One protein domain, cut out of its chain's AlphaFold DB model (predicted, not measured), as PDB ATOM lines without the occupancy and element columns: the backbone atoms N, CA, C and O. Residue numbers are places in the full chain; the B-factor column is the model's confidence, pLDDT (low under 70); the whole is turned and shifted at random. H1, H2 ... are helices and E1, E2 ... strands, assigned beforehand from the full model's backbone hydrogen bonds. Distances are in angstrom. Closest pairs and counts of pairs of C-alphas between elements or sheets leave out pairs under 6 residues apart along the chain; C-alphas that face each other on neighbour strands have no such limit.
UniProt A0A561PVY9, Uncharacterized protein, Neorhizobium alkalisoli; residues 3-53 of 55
ATOM      1  N   ASP A   3     111.035  93.791  81.044       84.81
ATOM      2  CA  ASP A   3     110.712  94.524  79.822       84.81
ATOM      3  C   ASP A   3     111.754  95.617  79.569       84.81
ATOM      4  O   ASP A   3     112.350  96.147  80.513       84.81
ATOM      5  N   HIS A   4     111.965  95.967  78.302       90.62
ATOM      6  CA  HIS A   4     112.837  97.072  77.915       90.62
ATOM      7  C   HIS A   4     112.022  98.367  77.822       90.62
ATOM      8  O   HIS A   4     111.021  98.471  77.108       90.62
ATOM      9  N   LYS A   5     112.457  99.411  78.530       88.06
ATOM     10  CA  LYS A   5     111.828 100.741  78.485       88.06
ATOM     11  C   LYS A   5     111.883 101.313  77.070       88.06
ATOM     12  O   LYS A   5     110.871 101.824  76.590       88.06
ATOM     13  N   LYS A   6     113.040 101.191  76.409       88.88
ATOM     14  CA  LYS A   6     113.276 101.542  75.005       88.88
ATOM     15  C   LYS A   6     113.497 100.270  74.180       88.88
ATOM     16  O   LYS A   6     114.313  99.437  74.582       88.88
ATOM     17  N   PRO A   7     112.849 100.137  73.008       88.88
ATOM     18  CA  PRO A   7     113.112  99.025  72.105       88.88
ATOM     19  C   PRO A   7     114.579  99.036  71.676       88.88
ATOM     20  O   PRO A   7     115.049 100.022  71.111       88.88
ATOM     21  N   HIS A   8     115.287  97.937  71.919       91.19
ATOM     22  CA  HIS A   8     116.723  97.854  71.655       91.19
ATOM     23  C   HIS A   8     117.063  97.717  70.157       91.19
ATOM     24  O   HIS A   8     118.175  98.022  69.755       91.19
ATOM     25  N   LYS A   9     116.126  97.284  69.296       91.19
ATOM     26  CA  LYS A   9     116.294  97.188  67.822       91.19
ATOM     27  C   LYS A   9     117.578  96.468  67.350       91.19
ATOM     28  O   LYS A   9     118.088  96.760  66.276       91.19
ATOM     29  N   GLY A  10     118.073  95.511  68.136       91.38
ATOM     30  CA  GLY A  10     119.311  94.768  67.851       91.38
ATOM     31  C   GLY A  10     120.588  95.357  68.463       91.38
ATOM     32  O   GLY A  10     121.641  94.740  68.347       91.38
ATOM     33  N   ASP A  11     120.502  96.494  69.154       93.00
ATOM     34  CA  ASP A  11     121.587  97.042  69.966       93.00
ATOM     35  C   ASP A  11     121.768  96.204  71.244       93.00
ATOM     36  O   ASP A  11     120.863  96.107  72.079       93.00
ATOM     37  N   PHE A  12     122.929  95.562  71.373       92.44
ATOM     38  CA  PHE A  12     123.257  94.700  72.507       92.44
ATOM     39  C   PHE A  12     123.601  95.481  73.777       92.44
ATOM     40  O   PHE A  12     123.297  95.005  74.872       92.44
ATOM     41  N   GLU A  13     124.187  96.672  73.661       92.62
ATOM     42  CA  GLU A  13     124.481  97.501  74.832       92.62
ATOM     43  C   GLU A  13     123.168  97.956  75.470       92.62
ATOM     44  O   GLU A  13     122.956  97.793  76.672       92.62
ATOM     45  N   LEU A  14     122.222  98.402  74.640       90.19
ATOM     46  CA  LEU A  14     120.894  98.808  75.091       90.19
ATOM     47  C   LEU A  14     120.041  97.628  75.593       90.19
ATOM     48  O   LEU A  14     119.145  97.815  76.421       90.19
ATOM     49  N   PHE A  15     120.304  96.412  75.108       91.00
ATOM     50  CA  PHE A  15     119.637  95.196  75.581       91.00
ATOM     51  C   PHE A  15     120.041  94.829  77.015       91.00
ATOM     52  O   PHE A  15     119.189  94.381  77.789       91.00
ATOM     53  N   HIS A  16     121.318  95.019  77.362       91.25
ATOM     54  CA  HIS A  16     121.876  94.692  78.676       91.25
ATOM     55  C   HIS A  16     121.924  95.880  79.648       91.25
ATOM     56  O   HIS A  16     122.234  95.675  80.822       91.25
ATOM     57  N   ASP A  17     121.600  97.092  79.192       92.06
ATOM     58  CA  ASP A  17     121.591  98.290  80.029       92.06
ATOM     59  C   ASP A  17     120.605  98.138  81.209       92.06
ATOM     60  O   ASP A  17     119.384  98.110  81.001       92.06
ATOM     61  N   PRO A  18     121.090  98.089  82.466       91.12
ATOM     62  CA  PRO A  18     120.229  97.956  83.638       91.12
ATOM     63  C   PRO A  18     119.272  99.143  83.806       91.12
ATOM     64  O   PRO A  18     118.217  98.994  84.423       91.12
ATOM     65  N   LEU A  19     119.595 100.311  83.245       91.12
ATOM     66  CA  LEU A  19     118.708 101.473  83.249       91.12
ATOM     67  C   LEU A  19     117.583 101.340  82.215       91.12
ATOM     68  O   LEU A  19     116.512 101.931  82.408       91.12
ATOM     69  N   ASN A  20     117.787 100.544  81.164       91.62
ATOM     70  CA  ASN A  20     116.777 100.242  80.155       91.62
ATOM     71  C   ASN A  20     115.851  99.086  80.564       91.62
ATOM     72  O   ASN A  20     114.750  98.973  80.029       91.62
ATOM     73  N   LEU A  21     116.238  98.255  81.532       90.12
ATOM     74  CA  LEU A  21     115.402  97.164  82.031       90.12
ATOM     75  C   LEU A  21     114.400  97.661  83.087       90.12
ATOM     76  O   LEU A  21     114.705  98.492  83.945       90.12
ATOM     77  N   GLN A  22     113.173  97.145  83.038       88.06
ATOM     78  CA  GLN A  22     112.150  97.361  84.060       88.06
ATOM     79  C   GLN A  22     111.492  96.044  84.475       88.06
ATOM     80  O   GLN A  22     111.170  95.191  83.648       88.06
ATOM     81  N   SER A  23     111.272  95.891  85.782       87.12
ATOM     82  CA  SER A  23     110.542  94.754  86.341       87.12
ATOM     83  C   SER A  23     109.055  95.074  86.386       87.12
ATOM     84  O   SER A  23     108.620  95.912  87.172       87.12
ATOM     85  N   LEU A  24     108.270  94.388  85.559       84.19
ATOM     86  CA  LEU A  24     106.818  94.528  85.514       84.19
ATOM     87  C   LEU A  24     106.148  93.181  85.804       84.19
ATOM     88  O   LEU A  24     106.606  92.116  85.374       84.19
ATOM     89  N   CYS A  25     105.032  93.199  86.533       85.94
ATOM     90  CA  CYS A  25     104.187  92.011  86.627       85.94
ATOM     91  C   CYS A  25     103.432  91.796  85.302       85.94
ATOM     92  O   CYS A  25     103.265  92.728  84.514       85.94
ATOM     93  N   ALA A  26     102.960  90.570  85.055       80.00
ATOM     94  CA  ALA A  26     102.305  90.215  83.791       80.00
ATOM     95  C   ALA A  26     101.100  91.119  83.467       80.00
ATOM     96  O   ALA A  26     100.896  91.489  82.315       80.00
ATOM     97  N   HIS A  27     100.341  91.529  84.486       80.19
ATOM     98  CA  HIS A  27      99.207  92.434  84.319       80.19
ATOM     99  C   HIS A  27      99.633  93.812  83.783       80.19
ATOM    100  O   HIS A  27      99.118  94.263  82.762       80.19
ATOM    101  N   HIS A  28     100.614  94.459  84.420       77.88
ATOM    102  CA  HIS A  28     101.086  95.785  84.007       77.88
ATOM    103  C   HIS A  28     101.861  95.756  82.687       77.88
ATOM    104  O   HIS A  28     101.781  96.711  81.914       77.88
ATOM    105  N   HIS A  29     102.554  94.652  82.400       76.94
ATOM    106  CA  HIS A  29     103.189  94.437  81.104       76.94
ATOM    107  C   HIS A  29     102.150  94.339  79.973       76.94
ATOM    108  O   HIS A  29     102.261  95.010  78.953       76.94
ATOM    109  N   ASN A  30     101.090  93.552  80.169       78.38
ATOM    110  CA  ASN A  30     100.112  93.302  79.109       78.38
ATOM    111  C   ASN A  30      99.055  94.410  78.968       78.38
ATOM    112  O   ASN A  30      98.423  94.504  77.920       78.38
ATOM    113  N   SER A  31      98.843  95.229  80.003       81.75
ATOM    114  CA  SER A  31      97.835  96.295  80.011       81.75
ATOM    115  C   SER A  31      98.467  97.682  79.879       81.75
ATOM    116  O   SER A  31      98.440  98.271  78.800       81.75
ATOM    117  N   ALA A  32      99.062  98.199  80.958       78.94
ATOM    118  CA  ALA A  32      99.540  99.578  81.020       78.94
ATOM    119  C   ALA A  32     100.643  99.857  79.992       78.94
ATOM    120  O   ALA A  32     100.526 100.799  79.212       78.94
ATOM    121  N   LYS A  33     101.670  99.001  79.918       76.75
ATOM    122  CA  LYS A  33     102.757  99.158  78.940       76.75
ATOM    123  C   LYS A  33     102.231  99.074  77.504       76.75
ATOM    124  O   LYS A  33     102.526  99.959  76.710       76.75
ATOM    125  N   GLN A  34     101.373  98.100  77.200       78.31
ATOM    126  CA  GLN A  34     100.768  97.974  75.869       78.31
ATOM    127  C   GLN A  34      99.929  99.208  75.477       78.31
ATOM    128  O   GLN A  34      99.913  99.611  74.313       78.31
ATOM    129  N   LEU A  35      99.222  99.828  76.428       82.00
ATOM    130  CA  LEU A  35      98.500 101.081  76.197       82.00
ATOM    131  C   LEU A  35      99.467 102.231  75.892       82.00
ATOM    132  O   LEU A  35      99.260 102.936  74.903       82.00
ATOM    133  N   MET A  36     100.537 102.370  76.680       79.75
ATOM    134  CA  MET A  36     101.568 103.396  76.476       79.75
ATOM    135  C   MET A  36     102.263 103.246  75.120       79.75
ATOM    136  O   MET A  36     102.440 104.231  74.410       79.75
ATOM    137  N   GLU A  37     102.599 102.019  74.714       79.25
ATOM    138  CA  GLU A  37     103.210 101.732  73.407       79.25
ATOM    139  C   GLU A  37     102.287 102.070  72.233       79.25
ATOM    140  O   GLU A  37     102.749 102.468  71.167       79.25
ATOM    141  N   ARG A  38     100.969 101.968  72.435       80.19
ATOM    142  CA  ARG A  38      99.948 102.388  71.462       80.19
ATOM    143  C   ARG A  38      99.647 103.892  71.518       80.19
ATOM    144  O   ARG A  38      98.686 104.332  70.889       80.19
ATOM    145  N   GLY A  39     100.419 104.668  72.281       75.06
ATOM    146  CA  GLY A  39     100.239 106.112  72.444       75.06
ATOM    147  C   GLY A  39      99.013 106.498  73.276       75.06
ATOM    148  O   GLY A  39      98.554 107.635  73.198       75.06
ATOM    149  N   ARG A  40      98.445 105.565  74.052       76.38
ATOM    150  CA  ARG A  40      97.305 105.839  74.935       76.38
ATOM    151  C   ARG A  40      97.798 106.229  76.323       76.38
ATOM    152  O   ARG A  40      98.737 105.635  76.849       76.38
ATOM    153  N   LYS A  41      97.119 107.200  76.937       71.31
ATOM    154  CA  LYS A  41      97.362 107.567  78.334       71.31
ATOM    155  C   LYS A  41      96.901 106.433  79.249       71.31
ATOM    156  O   LYS A  41      95.799 105.908  79.091       71.31
ATOM    157  N   VAL A  42      97.749 106.059  80.200       74.62
ATOM    158  CA  VAL A  42      97.367 105.169  81.298       74.62
ATOM    159  C   VAL A  42      96.750 106.039  82.379       74.62
ATOM    160  O   VAL A  42      97.367 107.013  82.803       74.62
ATOM    161  N   ALA A  43      95.531 105.709  82.801       73.19
ATOM    162  CA  ALA A  43      94.909 106.372  83.936       73.19
ATOM    163  C   ALA A  43      95.710 106.021  85.195       73.19
ATOM    164  O   ALA A  43      95.756 104.859  85.603       73.19
ATOM    165  N   VAL A  44      96.374 107.014  85.779       75.50
ATOM    166  CA  VAL A  44      97.046 106.866  87.068       75.50
ATOM    167  C   VAL A  44      96.060 107.323  88.134       75.50
ATOM    168  O   VAL A  44      95.447 108.372  87.987       75.50
ATOM    169  N   ILE A  45      95.860 106.523  89.176       76.94
ATOM    170  CA  ILE A  45      94.973 106.881  90.286       76.94
ATOM    171  C   ILE A  45      95.814 107.566  91.360       76.94
ATOM    172  O   ILE A  45      96.826 107.018  91.802       76.94
ATOM    173  N   GLY A  46      95.421 108.781  91.732       73.69
ATOM    174  CA  GLY A  46      96.029 109.556  92.801       73.69
ATOM    175  C   GLY A  46      95.787 108.929  94.173       73.69
ATOM    176  O   GLY A  46      94.955 108.039  94.354       73.69
ATOM    177  N   VAL A  47      96.523 109.412  95.173       81.69
ATOM    178  CA  VAL A  47      96.370 108.979  96.577       81.69
ATOM    179  C   VAL A  47      95.008 109.354  97.176       81.69
ATOM    180  O   VAL A  47      94.614 108.820  98.207       81.69
ATOM    181  N   ASP A  48      94.294 110.262  96.515       84.56
ATOM    182  CA  ASP A  48      92.920 110.683  96.785       84.56
ATOM    183  C   ASP A  48      91.864 109.761  96.146       84.56
ATOM    184  O   ASP A  48      90.668 109.948  96.362       84.56
ATOM    185  N   GLY A  49      92.289 108.755  95.373       78.50
ATOM    186  CA  GLY A  49      91.413 107.800  94.698       78.50
ATOM    187  C   GLY A  49      90.839 108.292  93.369       78.50
ATOM    188  O   GLY A  49      90.080 107.554  92.738       78.50
ATOM    189  N   TYR A  50      91.208 109.493  92.911       81.69
ATOM    190  CA  TYR A  50      90.756 110.038  91.632       81.69
ATOM    191  C   TYR A  50      91.816 109.874  90.534       81.69
ATOM    192  O   TYR A  50      93.011 109.836  90.822       81.69
ATOM    193  N   PRO A  51      91.419 109.763  89.252       76.94
ATOM    194  CA  PRO A  51      92.378 109.746  88.155       76.94
ATOM    195  C   PRO A  51      93.162 111.063  88.086       76.94
ATOM    196  O   PRO A  51      92.569 112.133  87.966       76.94
ATOM    197  N   ILE A  52      94.490 110.979  88.113       77.94
ATOM    198  CA  ILE A  52      95.383 112.101  87.832       77.94
ATOM    199  C   ILE A  52      95.728 112.112  86.341       77.94
ATOM    200  O   ILE A  52      96.259 111.146  85.785       77.94
ATOM    201  N   GLU A  53      95.421 113.224  85.673       65.56
ATOM    202  CA  GLU A  53      95.886 113.450  84.310       65.56
ATOM    203  C   GLU A  53      97.368 113.816  84.340       65.56
ATOM    204  O   GLU A  53      97.748 114.944  84.647       65.56
TER     205      GLU A  53
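Overview. This is residues 3 to 53 of the 55 residues of an uncharacterized protein of Neorhizobium alkalisoli (UniProt A0A561PVY9). A loose chain with little regular structure is strung out as a rod: at one end residues 3 to 23 form a loop holding the short helix H1, its two ends paired; H2 stands alone between; at the other end the tail folds back on itself. The 51 printed residues include H1, E1 and H2 in that order, mostly helix, with only 20 residues in named elements. The radius of gyration of the C-alphas is 13.6 A, the spans 41 by 20 by 19 A.

Arrangement. H2, residues 26 to 37, is apart from E1, residues 21 to 23, and from H1, residues 12 to 16. The closest C-alphas of H1 and E1, Phe 15 and Leu 21, are 8.0 A apart. E1 pairs with no named strand, but its residues 21 to 22 pair antiparallel with residues 3 to 4. Residues 44 to 45 pair antiparallel with 51 to 52. Every O i to N i+4 pair is within hydrogen-bond range in H1, 6 of 8 in H2.

Along the chain. H2 measures 15.5 A, from C-alpha 26 at (102.305, 90.215, 83.791); E1 6.9 A; H1 6.3 A, from C-alpha 12 at (123.257, 94.700, 72.507).

Size, cuts and confidence. The C-alphas farthest apart, Gly 10 and Asp 48, are 42.3 A apart. The printed part has no cut, and both links are tight. Residue 53 has pLDDT under 70.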